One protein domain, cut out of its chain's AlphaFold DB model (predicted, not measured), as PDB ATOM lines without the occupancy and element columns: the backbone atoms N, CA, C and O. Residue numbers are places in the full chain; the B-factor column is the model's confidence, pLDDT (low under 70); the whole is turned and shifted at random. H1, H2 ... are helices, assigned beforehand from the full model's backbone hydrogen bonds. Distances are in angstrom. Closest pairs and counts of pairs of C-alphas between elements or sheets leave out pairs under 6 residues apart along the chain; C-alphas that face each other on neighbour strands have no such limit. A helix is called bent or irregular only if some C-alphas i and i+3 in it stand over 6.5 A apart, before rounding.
ATOM      1  N   GLU A 271     196.697 194.017 243.920       56.84
ATOM      2  CA  GLU A 271     195.427 194.744 243.927       56.84
ATOM      3  C   GLU A 271     195.554 196.178 243.384       56.84
ATOM      4  O   GLU A 271     194.622 196.665 242.754       56.84
ATOM      5  N   LEU A 272     196.720 196.822 243.538       63.53
ATOM      6  CA  LEU A 272     196.977 198.179 243.041       63.53
ATOM      7  C   LEU A 272     197.568 198.210 241.620       63.53
ATOM      8  O   LEU A 272     197.718 199.288 241.052       63.53
ATOM      9  N   SER A 273     197.928 197.066 241.023       78.94
ATOM     10  CA  SER A 273     198.455 197.029 239.651       78.94
ATOM     11  C   SER A 273     197.340 197.238 238.628       78.94
ATOM     12  O   SER A 273     196.384 196.466 238.538       78.94
ATOM     13  N   ALA A 274     197.512 198.233 237.763       85.62
ATOM     14  CA  ALA A 274     196.611 198.504 236.651       85.62
ATOM     15  C   ALA A 274     196.791 197.543 235.468       85.62
ATOM     16  O   ALA A 274     195.934 197.482 234.586       85.62
ATOM     17  N   LYS A 275     197.885 196.771 235.432       82.06
ATOM     18  CA  LYS A 275     198.239 195.939 234.274       82.06
ATOM     19  C   LYS A 275     197.117 194.972 233.897       82.06
ATOM     20  O   LYS A 275     196.777 194.846 232.726       82.06
ATOM     21  N   LYS A 276     196.500 194.329 234.889       71.88
ATOM     22  CA  LYS A 276     195.414 193.371 234.658       71.88
ATOM     23  C   LYS A 276     194.217 194.017 233.955       71.88
ATOM     24  O   LYS A 276     193.684 193.438 233.019       71.88
ATOM     25  N   ILE A 277     193.806 195.206 234.396       70.81
ATOM     26  CA  ILE A 277     192.695 195.943 233.777       70.81
ATOM     27  C   ILE A 277     193.090 196.389 232.362       70.81
ATOM     28  O   ILE A 277     192.278 196.304 231.445       70.81
ATOM     29  N   ALA A 278     194.347 196.786 232.160       78.62
ATOM     30  CA  ALA A 278     194.868 197.148 230.845       78.62
ATOM     31  C   ALA A 278     194.801 195.982 229.849       78.62
ATOM     32  O   ALA A 278     194.283 196.154 228.749       78.62
ATOM     33  N   ASP A 279     195.251 194.791 230.256       69.75
ATOM     34  CA  ASP A 279     195.191 193.572 229.441       69.75
ATOM     35  C   ASP A 279     193.735 193.224 229.071       69.75
ATOM     36  O   ASP A 279     193.443 192.864 227.933       69.75
ATOM     37  N   GLN A 280     192.792 193.385 230.010       67.88
ATOM     38  CA  GLN A 280     191.365 193.149 229.761       67.88
ATOM     39  C   GLN A 280     190.764 194.130 228.754       67.88
ATOM     40  O   GLN A 280     189.974 193.720 227.908       67.88
ATOM     41  N   LEU A 281     191.088 195.417 228.879       71.94
ATOM     42  CA  LEU A 281     190.571 196.448 227.982       71.94
ATOM     43  C   LEU A 281     191.168 196.314 226.581       71.94
ATOM     44  O   LEU A 281     190.440 196.419 225.601       71.94
ATOM     45  N   PHE A 282     192.463 196.009 226.496       72.50
ATOM     46  CA  PHE A 282     193.153 195.766 225.235       72.50
ATOM     47  C   PHE A 282     192.546 194.594 224.463       72.50
ATOM     48  O   PHE A 282     192.218 194.755 223.297       72.50
ATOM     49  N   ASN A 283     192.290 193.463 225.129       60.66
ATOM     50  CA  ASN A 283     191.707 192.281 224.484       60.66
ATOM     51  C   ASN A 283     190.228 192.443 224.090       60.66
ATOM     52  O   ASN A 283     189.702 191.627 223.342       60.66
ATOM     53  N   LYS A 284     189.528 193.442 224.644       64.19
ATOM     54  CA  LYS A 284     188.152 193.789 224.252       64.19
ATOM     55  C   LYS A 284     188.103 194.818 223.122       64.19
ATOM     56  O   LYS A 284     187.037 195.019 222.552       64.19
ATOM     57  N   GLY A 285     189.206 195.522 222.876       68.56
ATOM     58  CA  GLY A 285     189.298 196.535 221.836       68.56
ATOM     59  C   GLY A 285     189.540 195.917 220.462       68.56
ATOM     60  O   GLY A 285     189.913 194.757 220.340       68.56
ATOM     61  N   GLU A 286     189.346 196.713 219.416       64.50
ATOM     62  CA  GLU A 286     189.603 196.281 218.037       64.50
ATOM     63  C   GLU A 286     191.096 196.421 217.670       64.50
ATOM     64  O   GLU A 286     191.660 195.571 216.976       64.50
ATOM     65  N   ASP A 287     191.775 197.451 218.198       74.56
ATOM     66  CA  ASP A 287     193.200 197.715 217.958       74.56
ATOM     67  C   ASP A 287     194.102 196.991 218.972       74.56
ATOM     68  O   ASP A 287     194.197 197.360 220.148       74.56
ATOM     69  N   HIS A 288     194.835 195.998 218.467       77.88
ATOM     70  CA  HIS A 288     195.787 195.188 219.220       77.88
ATOM     71  C   HIS A 288     197.252 195.625 219.012       77.88
ATOM     72  O   HIS A 288     198.189 194.828 219.121       77.88
ATOM     73  N   SER A 289     197.494 196.900 218.697       75.38
ATOM     74  CA  SER A 289     198.844 197.431 218.525       75.38
ATOM     75  C   SER A 289     199.576 197.615 219.867       75.38
ATOM     76  O   SER A 289     198.977 197.991 220.882       75.38
ATOM     77  N   PRO A 290     200.917 197.464 219.908       78.88
ATOM     78  CA  PRO A 290     201.689 197.739 221.118       78.88
ATOM     79  C   PRO A 290     201.486 199.159 221.650       78.88
ATOM     80  O   PRO A 290     201.580 199.375 222.854       78.88
ATOM     81  N   LYS A 291     201.228 200.131 220.764       86.75
ATOM     82  CA  LYS A 291     200.922 201.519 221.131       86.75
ATOM     83  C   LYS A 291     199.618 201.590 221.927       86.75
ATOM     84  O   LYS A 291     199.615 202.197 222.996       86.75
ATOM     85  N   MET A 292     198.572 200.927 221.438       86.38
ATOM     86  CA  MET A 292     197.258 200.887 222.072       86.38
ATOM     87  C   MET A 292     197.309 200.237 223.457       86.38
ATOM     88  O   MET A 292     196.723 200.749 224.408       86.38
ATOM     89  N   TRP A 293     198.105 199.177 223.630       88.19
ATOM     90  CA  TRP A 293     198.267 198.550 224.946       88.19
ATOM     91  C   TRP A 293     198.771 199.537 226.013       88.19
ATOM     92  O   TRP A 293     198.232 199.587 227.118       88.19
ATOM     93  N   TRP A 294     199.746 200.398 225.691       91.75
ATOM     94  CA  TRP A 294     200.216 201.411 226.650       91.75
ATOM     95  C   TRP A 294     199.157 202.472 226.973       91.75
ATOM     96  O   TRP A 294     199.155 202.998 228.086       91.75
ATOM     97  N   GLN A 295     198.254 202.782 226.039       90.44
ATOM     98  CA  GLN A 295     197.129 203.687 226.298       90.44
ATOM     99  C   GLN A 295     196.131 203.046 227.269       90.44
ATOM    100  O   GLN A 295     195.685 203.696 228.217       90.44
ATOM    101  N   TRP A 296     195.864 201.747 227.114       87.06
ATOM    102  CA  TRP A 296     195.053 200.999 228.070       87.06
ATOM    103  C   TRP A 296     195.702 200.879 229.443       87.06
ATOM    104  O   TRP A 296     194.989 200.989 230.436       87.06
ATOM    105  N   VAL A 297     197.032 200.744 229.527       90.88
ATOM    106  CA  VAL A 297     197.754 200.825 230.812       90.88
ATOM    107  C   VAL A 297     197.462 202.147 231.504       90.88
ATOM    108  O   VAL A 297     197.172 202.157 232.698       90.88
ATOM    109  N   CYS A 298     197.468 203.251 230.760       91.06
ATOM    110  CA  CYS A 298     197.157 204.545 231.339       91.06
ATOM    111  C   CYS A 298     195.722 204.639 231.863       91.06
ATOM    112  O   CYS A 298     195.488 204.980 233.022       91.06
ATOM    113  N   LYS A 299     194.750 204.269 231.028       87.50
ATOM    114  CA  LYS A 299     193.333 204.300 231.403       87.50
ATOM    115  C   LYS A 299     193.038 203.370 232.581       87.50
ATOM    116  O   LYS A 299     192.250 203.708 233.457       87.50
ATOM    117  N   ALA A 300     193.705 202.225 232.640       85.88
ATOM    118  CA  ALA A 300     193.585 201.284 233.738       85.88
ATOM    119  C   ALA A 300     194.105 201.844 235.071       85.88
ATOM    120  O   ALA A 300     193.513 201.550 236.106       85.88
ATOM    121  N   ILE A 301     195.166 202.663 235.066       88.81
ATOM    122  CA  ILE A 301     195.666 203.335 236.280       88.81
ATOM    123  C   ILE A 301     194.579 204.235 236.874       88.81
ATOM    124  O   ILE A 301     194.366 204.207 238.084       88.81
ATOM    125  N   GLU A 302     193.838 204.962 236.034       85.31
ATOM    126  CA  GLU A 302     192.699 205.772 236.485       85.31
ATOM    127  C   GLU A 302     191.558 204.915 237.034       85.31
ATOM    128  O   GLU A 302     190.994 205.228 238.081       85.31
ATOM    129  N   VAL A 303     191.245 203.794 236.376       78.12
ATOM    130  CA  VAL A 303     190.215 202.862 236.860       78.12
ATOM    131  C   VAL A 303     190.568 202.329 238.249       78.12
ATOM    132  O   VAL A 303     189.714 202.346 239.134       78.12
ATOM    133  N   VAL A 304     191.815 201.892 238.466       78.75
ATOM    134  CA  VAL A 304     192.277 201.447 239.793       78.75
ATOM    135  C   VAL A 304     192.200 202.597 240.794       78.75
ATOM    136  O   VAL A 304     191.663 202.418 241.882       78.75
ATOM    137  N   TYR A 305     192.663 203.790 240.419       81.88
ATOM    138  CA  TYR A 305     192.627 204.964 241.288       81.88
ATOM    139  C   TYR A 305     191.211 205.282 241.786       81.88
ATOM    140  O   TYR A 305     191.004 205.417 242.992       81.88
ATOM    141  N   HIS A 306     190.233 205.366 240.884       75.44
ATOM    142  CA  HIS A 306     188.847 205.661 241.250       75.44
ATOM    143  C   HIS A 306     188.202 204.530 242.048       75.44
ATOM    144  O   HIS A 306     187.488 204.797 243.014       75.44
ATOM    145  N   LYS A 307     188.479 203.274 241.683       73.38
ATOM    146  CA  LYS A 307     187.965 202.109 242.403       73.38
ATOM    147  C   LYS A 307     188.429 202.110 243.858       73.38
ATOM    148  O   LYS A 307     187.591 202.042 244.749       73.38
ATOM    149  N   GLU A 308     189.733 202.238 244.087       69.25
ATOM    150  CA  GLU A 308     190.318 202.192 245.432       69.25
ATOM    151  C   GLU A 308     189.949 203.412 246.280       69.25
ATOM    152  O   GLU A 308     189.769 203.313 247.494       69.25
ATOM    153  N   ARG A 309     189.776 204.571 245.636       67.94
ATOM    154  CA  ARG A 309     189.312 205.789 246.302       67.94
ATOM    155  C   ARG A 309     187.869 205.668 246.797       67.94
ATOM    156  O   ARG A 309     187.565 206.152 247.883       67.94
ATOM    157  N   ASN A 310     187.002 205.018 246.025       61.94
ATOM    158  CA  ASN A 310     185.597 204.836 246.386       61.94
ATOM    159  C   ASN A 310     185.397 203.747 247.452       61.94
ATOM    160  O   ASN A 310     184.462 203.840 248.241       61.94
ATOM    161  N   THR A 311     186.260 202.729 247.498       56.09
ATOM    162  CA  THR A 311     186.159 201.630 248.474       56.09
ATOM    163  C   THR A 311     186.778 201.952 249.835       56.09
ATOM    164  O   THR A 311     186.351 201.369 250.827       56.09
ATOM    165  N   HIS A 312     187.733 202.888 249.924       54.44
ATOM    166  CA  HIS A 312     188.426 203.216 251.179       54.44
ATOM    167  C   HIS A 312     188.510 204.734 251.464       54.44
ATOM    168  O   HIS A 312     189.610 205.298 251.488       54.44
ATOM    169  N   PRO A 313     187.381 205.414 251.757       53.25
ATOM    170  CA  PRO A 313     187.366 206.864 251.978       53.25
ATOM    171  C   PRO A 313     188.204 207.324 253.187       53.25
ATOM    172  O   PRO A 313     188.745 208.427 253.186       53.25
ATOM    173  N   ILE A 314     188.357 206.471 254.210       42.59
ATOM    174  CA  ILE A 314     188.970 206.816 255.510       42.59
ATOM    175  C   ILE A 314     190.516 206.745 255.472       42.59
ATOM    176  O   ILE A 314     191.195 207.372 256.284       42.59
ATOM    177  N   ALA A 315     191.111 206.047 254.495       43.31
ATOM    178  CA  ALA A 315     192.567 205.872 254.392       43.31
ATOM    179  C   ALA A 315     193.306 207.056 253.722       43.31
ATOM    180  O   ALA A 315     194.539 207.065 253.648       43.31
ATOM    181  N   MET A 316     192.589 208.075 253.231       49.94
ATOM    182  CA  MET A 316     193.179 209.184 252.474       49.94
ATOM    183  C   MET A 316     193.740 210.299 253.372       49.94
ATOM    184  O   MET A 316     193.228 211.412 253.404       49.94
ATOM    185  N   LYS A 317     194.862 210.020 254.049       50.12
ATOM    186  CA  LYS A 317     195.786 211.066 254.546       50.12
ATOM    187  C   LYS A 317     196.928 211.387 253.563       50.12
ATOM    188  O   LYS A 317     197.673 212.335 253.780       50.12
ATOM    189  N   SER A 318     197.094 210.615 252.482       56.94
ATOM    190  CA  SER A 318     198.138 210.845 251.468       56.94
ATOM    191  C   SER A 318     197.645 211.724 250.320       56.94
ATOM    192  O   SER A 318     196.527 211.537 249.845       56.94
ATOM    193  N   SER A 319     198.502 212.609 249.805       67.62
ATOM    194  CA  SER A 319     198.181 213.436 248.635       67.62
ATOM    195  C   SER A 319     197.778 212.588 247.414       67.62
ATOM    196  O   SER A 319     198.292 211.484 247.212       67.62
ATOM    197  N   ASN A 320     196.891 213.119 246.558       72.88
ATOM    198  CA  ASN A 320     196.436 212.445 245.325       72.88
ATOM    199  C   ASN A 320     197.605 211.958 244.454       72.88
ATOM    200  O   ASN A 320     197.525 210.900 243.832       72.88
ATOM    201  N   LYS A 321     198.706 212.716 244.454       78.38
ATOM    202  CA  LYS A 321     199.945 212.382 243.755       78.38
ATOM    203  C   LYS A 321     200.620 211.143 244.349       78.38
ATOM    204  O   LYS A 321     200.892 210.202 243.615       78.38
ATOM    205  N   ALA A 322     200.807 211.102 245.670       76.88
ATOM    206  CA  ALA A 322     201.453 209.977 246.346       76.88
ATOM    207  C   ALA A 322     200.681 208.659 246.168       76.88
ATOM    208  O   ALA A 322     201.283 207.593 246.056       76.88
ATOM    209  N   PHE A 323     199.347 208.716 246.111       78.44
ATOM    210  CA  PHE A 323     198.534 207.521 245.881       78.44
ATOM    211  C   PHE A 323     198.612 207.023 244.431       78.44
ATOM    212  O   PHE A 323     198.801 205.830 244.195       78.44
ATOM    213  N   ARG A 324     198.558 207.934 243.452       83.81
ATOM    214  CA  ARG A 324     198.775 207.598 242.035       83.81
ATOM    215  C   ARG A 324     200.173 207.035 241.786       83.81
ATOM    216  O   ARG A 324     200.308 206.087 241.019       83.81
ATOM    217  N   ASP A 325     201.184 207.553 242.479       85.50
ATOM    218  CA  ASP A 325     202.543 207.016 242.415       85.50
ATOM    219  C   ASP A 325     202.606 205.573 242.951       85.50
ATOM    220  O   ASP A 325     203.250 204.733 242.332       85.50
ATOM    221  N   LYS A 326     201.868 205.218 244.017       83.62
ATOM    222  CA  LYS A 326     201.789 203.818 244.492       83.62
ATOM    223  C   LYS A 326     201.192 202.868 243.446       83.62
ATOM    224  O   LYS A 326     201.744 201.793 243.223       83.62
ATOM    225  N   ILE A 327     200.098 203.266 242.793       85.69
ATOM    226  CA  ILE A 327     199.458 202.491 241.710       85.69
ATOM    227  C   ILE A 327     200.418 202.346 240.524       85.69
ATOM    228  O   ILE A 327     200.571 201.259 239.959       85.69
ATOM    229  N   LEU A 328     201.106 203.432 240.164       90.31
ATOM    230  CA  LEU A 328     202.110 203.429 239.108       90.31
ATOM    231  C   LEU A 328     203.243 202.450 239.424       90.31
ATOM    232  O   LEU A 328     203.565 201.623 238.576       90.31
ATOM    233  N   GLU A 329     203.831 202.512 240.618       87.94
ATOM    234  CA  GLU A 329     204.926 201.616 240.996       87.94
ATOM    235  C   GLU A 329     204.474 200.150 241.035       87.94
ATOM    236  O   GLU A 329     205.157 199.296 240.473       87.94
ATOM    237  N   ALA A 330     203.288 199.854 241.578       79.06
ATOM    238  CA  ALA A 330     202.721 198.502 241.543       79.06
ATOM    239  C   ALA A 330     202.541 197.985 240.100       79.06
ATOM    240  O   ALA A 330     202.854 196.831 239.797       79.06
ATOM    241  N   THR A 331     202.096 198.858 239.193       85.69
ATOM    242  CA  THR A 331     201.943 198.555 237.763       85.69
ATOM    243  C   THR A 331     203.299 198.345 237.080       85.69
ATOM    244  O   THR A 331     203.455 197.420 236.282       85.69
ATOM    245  N   VAL A 332     204.305 199.168 237.398       88.81
ATOM    246  CA  VAL A 332     205.678 199.034 236.883       88.81
ATOM    247  C   VAL A 332     206.289 197.704 237.306       88.81
ATOM    248  O   VAL A 332     206.877 197.028 236.461       88.81
ATOM    249  N   GLU A 333     206.136 197.310 238.572       80.88
ATOM    250  CA  GLU A 333     206.640 196.027 239.068       80.88
ATOM    251  C   GLU A 333     205.985 194.845 238.351       80.88
ATOM    252  O   GLU A 333     206.688 193.932 237.920       80.88
ATOM    253  N   ASP A 334     204.666 194.879 238.141       73.88
ATOM    254  CA  ASP A 334     203.952 193.788 237.469       73.88
ATOM    255  C   ASP A 334     204.385 193.635 236.001       73.88
ATOM    256  O   ASP A 334     204.691 192.530 235.540       73.88
ATOM    257  N   ILE A 335     204.499 194.756 235.278       80.62
ATOM    258  CA  ILE A 335     204.985 194.774 233.893       80.62
ATOM    259  C   ILE A 335     206.448 194.329 233.829       80.62
ATOM    260  O   ILE A 335     206.813 193.541 232.959       80.62
ATOM    261  N   HIS A 336     207.296 194.801 234.745       80.94
ATOM    262  CA  HIS A 336     208.701 194.405 234.790       80.94
ATOM    263  C   HIS A 336     208.846 192.911 235.066       80.94
ATOM    264  O   HIS A 336     209.652 192.234 234.428       80.94
ATOM    265  N   ALA A 337     208.032 192.375 235.973       64.19
ATOM    266  CA  ALA A 337     207.999 190.952 236.241       64.19
ATOM    267  C   ALA A 337     207.595 190.160 234.982       64.19
ATOM    268  O   ALA A 337     208.181 189.108 234.729       64.19
ATOM    269  N   ASP A 338     206.658 190.659 234.163       61.28
ATOM    270  CA  ASP A 338     206.335 190.055 232.861       61.28
ATOM    271  C   ASP A 338     207.489 190.157 231.861       61.28
ATOM    272  O   ASP A 338     207.807 189.171 231.199       61.28
ATOM    273  N   GLU A 339     208.168 191.296 231.778       74.88
ATOM    274  CA  GLU A 339     209.335 191.462 230.907       74.88
ATOM    275  C   GLU A 339     210.456 190.480 231.270       74.88
ATOM    276  O   GLU A 339     211.006 189.824 230.386       74.88
ATOM    277  N   VAL A 340     210.761 190.315 232.561       58.66
ATOM    278  CA  VAL A 340     211.747 189.333 233.047       58.66
ATOM    279  C   VAL A 340     211.313 187.911 232.709       58.66
ATOM    280  O   VAL A 340     212.139 187.122 232.253       58.66
ATOM    281  N   ARG A 341     210.024 187.590 232.871       49.97
ATOM    282  CA  ARG A 341     209.475 186.272 232.517       49.97
ATOM    283  C   ARG A 341     209.654 185.941 231.036       49.97
ATOM    284  O   ARG A 341     210.059 184.828 230.724       49.97
ATOM    285  N   HIS A 342     209.353 186.880 230.140       51.16
ATOM    286  CA  HIS A 342     209.318 186.608 228.698       51.16
ATOM    287  C   HIS A 342     210.663 186.825 228.002       51.16
ATOM    288  O   HIS A 342     210.951 186.176 227.001       51.16
ATOM    289  N   LYS A 343     211.481 187.758 228.498       60.50
ATOM    290  CA  LYS A 343     212.694 188.223 227.807       60.50
ATOM    291  C   LYS A 343     213.977 187.970 228.594       60.50
ATOM    292  O   LYS A 343     215.059 188.212 228.057       60.50
ATOM    293  N   GLY A 344     213.888 187.497 229.839       68.50
ATOM    294  CA  GLY A 344     215.043 187.232 230.695       68.50
ATOM    295  C   GLY A 344     215.971 188.446 230.772       68.50
ATOM    296  O   GLY A 344     215.546 189.543 231.125       68.50
ATOM    297  N   ASN A 345     217.226 188.275 230.358       72.50
ATOM    298  CA  ASN A 345     218.243 189.333 230.383       72.50
ATOM    299  C   ASN A 345     217.943 190.513 229.434       72.50
ATOM    300  O   ASN A 345     218.571 191.560 229.545       72.50
ATOM    301  N   LYS A 346     216.989 190.364 228.505       79.56
ATOM    302  CA  LYS A 346     216.527 191.435 227.604       79.56
ATOM    303  C   LYS A 346     215.314 192.202 228.154       79.56
ATOM    304  O   LYS A 346     214.737 193.025 227.440       79.56
ATOM    305  N   ALA A 347     214.897 191.916 229.386       71.56
ATOM    306  CA  ALA A 347     213.784 192.591 230.035       71.56
ATOM    307  C   ALA A 347     214.021 194.095 230.155       71.56
ATOM    308  O   ALA A 347     215.129 194.561 230.423       71.56
ATOM    309  N   TRP A 348     212.961 194.882 229.989       85.75
ATOM    310  CA  TRP A 348     213.064 196.308 230.254       85.75
ATOM    311  C   TRP A 348     213.258 196.582 231.740       85.75
ATOM    312  O   TRP A 348     212.513 196.076 232.576       85.75
ATOM    313  N   ALA A 349     214.219 197.449 232.058       89.50
ATOM    314  CA  ALA A 349     214.381 197.987 233.401       89.50
ATOM    315  C   ALA A 349     213.110 198.725 233.857       89.50
ATOM    316  O   ALA A 349     212.429 199.370 233.050       89.50
ATOM    317  N   ARG A 350     212.832 198.686 235.164       88.19
ATOM    318  CA  ARG A 350     211.699 199.381 235.805       88.19
ATOM    319  C   ARG A 350     211.609 200.846 235.387       88.19
ATOM    320  O   ARG A 350     210.555 201.306 234.963       88.19
ATOM    321  N   ASP A 351     212.739 201.549 235.368       94.31
ATOM    322  CA  ASP A 351     212.805 202.963 234.985       94.31
ATOM    323  C   ASP A 351     212.402 203.218 233.531       94.31
ATOM    324  O   ASP A 351     211.849 204.269 233.198       94.31
ATOM    325  N   LYS A 352     212.663 202.259 232.637       95.12
ATOM    326  CA  LYS A 352     212.230 202.339 231.240       95.12
ATOM    327  C   LYS A 352     210.714 202.183 231.138       95.12
ATOM    328  O   LYS A 352     210.079 202.962 230.429       95.12
ATOM    329  N   ILE A 353     210.143 201.223 231.863       94.00
ATOM    330  CA  ILE A 353     208.694 200.991 231.920       94.00
ATOM    331  C   ILE A 353     207.997 202.218 232.513       94.00
ATOM    332  O   ILE A 353     207.107 202.779 231.877       94.00
ATOM    333  N   ARG A 354     208.474 202.717 233.660       95.69
ATOM    334  CA  ARG A 354     207.946 203.915 234.325       95.69
ATOM    335  C   ARG A 354     207.935 205.128 233.400       95.69
ATOM    336  O   ARG A 354     206.911 205.794 233.275       95.69
ATOM    337  N   ARG A 355     209.050 205.404 232.709       94.81
ATOM    338  CA  ARG A 355     209.125 206.506 231.731       94.81
ATOM    339  C   ARG A 355     208.138 206.332 230.585       94.81
ATOM    340  O   ARG A 355     207.591 207.324 230.113       94.81
ATOM    341  N   LYS A 356     207.910 205.098 230.133       94.69
ATOM    342  CA  LYS A 356     206.967 204.824 229.051       94.69
ATOM    343  C   LYS A 356     205.523 205.066 229.484       94.69
ATOM    344  O   LYS A 356     204.817 205.764 228.770       94.69
ATOM    345  N   ILE A 357     205.132 204.595 230.669       94.12
ATOM    346  CA  ILE A 357     203.806 204.874 231.240       94.12
ATOM    347  C   ILE A 357     203.615 206.383 231.404       94.12
ATOM    348  O   ILE A 357     202.667 206.939 230.863       94.12
ATOM    349  N   LYS A 358     204.567 207.079 232.043       92.00
ATOM    350  CA  LYS A 358     204.505 208.540 232.225       92.00
ATOM    351  C   LYS A 358     204.442 209.312 230.907       92.00
ATOM    352  O   LYS A 358     203.888 210.398 230.887       92.00
ATOM    353  N   ARG A 359     205.025 208.797 229.819       92.44
ATOM    354  CA  ARG A 359     204.949 209.433 228.496       92.44
ATOM    355  C   ARG A 359     203.568 209.286 227.868       92.44
ATOM    356  O   ARG A 359     203.139 210.192 227.174       92.44
ATOM    357  N   VAL A 360     202.925 208.142 228.070       90.62
ATOM    358  CA  VAL A 360     201.612 207.843 227.484       90.62
ATOM    359  C   VAL A 360     200.471 208.442 228.312       90.62
ATOM    360  O   VAL A 360     199.438 208.763 227.749       90.62
ATOM    361  N   CYS A 361     200.681 208.638 229.616       84.19
ATOM    362  CA  CYS A 361     199.737 209.278 230.539       84.19
ATOM    363  C   CYS A 361     199.867 210.799 230.672       84.19
ATOM    364  O   CYS A 361     199.380 211.358 231.652       84.19
ATOM    365  N   ARG A 362     200.597 211.443 229.764       68.00
ATOM    366  CA  ARG A 362     200.751 212.898 229.759       68.00
ATOM    367  C   ARG A 362     199.588 213.583 229.075       68.00
ATOM    368  O   ARG A 362     199.104 213.012 228.075       68.00
TER     369      ARG A 362
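Overview. This is residues 271 to 362 of the 362 residues of the protein "SLT domain-containing protein" of Gammaproteobacteria bacterium (UniProt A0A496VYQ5). Two long helices, H2 and H3, make a splayed hairpin; short H1 packs on H2, and short H4 folds back across both. The hairpin's turn, residues 310 to 319, and H3's residues 341 to 346 stick out. The 92 printed residues include four named helices, H1 to H4, and no named strand: all helix, compact, radius of gyration of the C-alphas 13.6 A, spans 41 by 31 by 23 A.

Arrangement. Start at H1, residues 275 to 284, which touches H2, residues 290 to 311, through C-alphas 278 and 297, the closest, 4.7 A apart. H3, residues 320 to 346, forms a hairpin with H2, a steep tilt of 41 degrees; closest are C-alphas 301 and 327, 6.7 A. H4, residues 350 to 360, touches H3, closest C-alphas 336 and 350, 5.9 A, and H2, closest 360 and 295, 6.2 A. H1 and H4 are apart. Every O i to N i+4 pair is within hydrogen-bond range in H1 and H4, 17 of 18 in H2, 21 of 23 in H3.

Along the chain. Find C-alpha 275 at (198.239, 195.939, 234.274), where H1 begins, 14.4 A long. H2 runs 31.7 A; H3, 34.0 A, is irregular, C-alphas 342 and 345 being 9.5 A apart. H4, 15.6 A, ends at C-alpha 360, (201.612, 207.843, 227.484).

Size, cuts and confidence. C-alphas 314 and 345 are farthest apart, 42.4 A. The printed part has no cut and no long link. Look for pLDDT under 70 in 28 residues, among them 308 to 319.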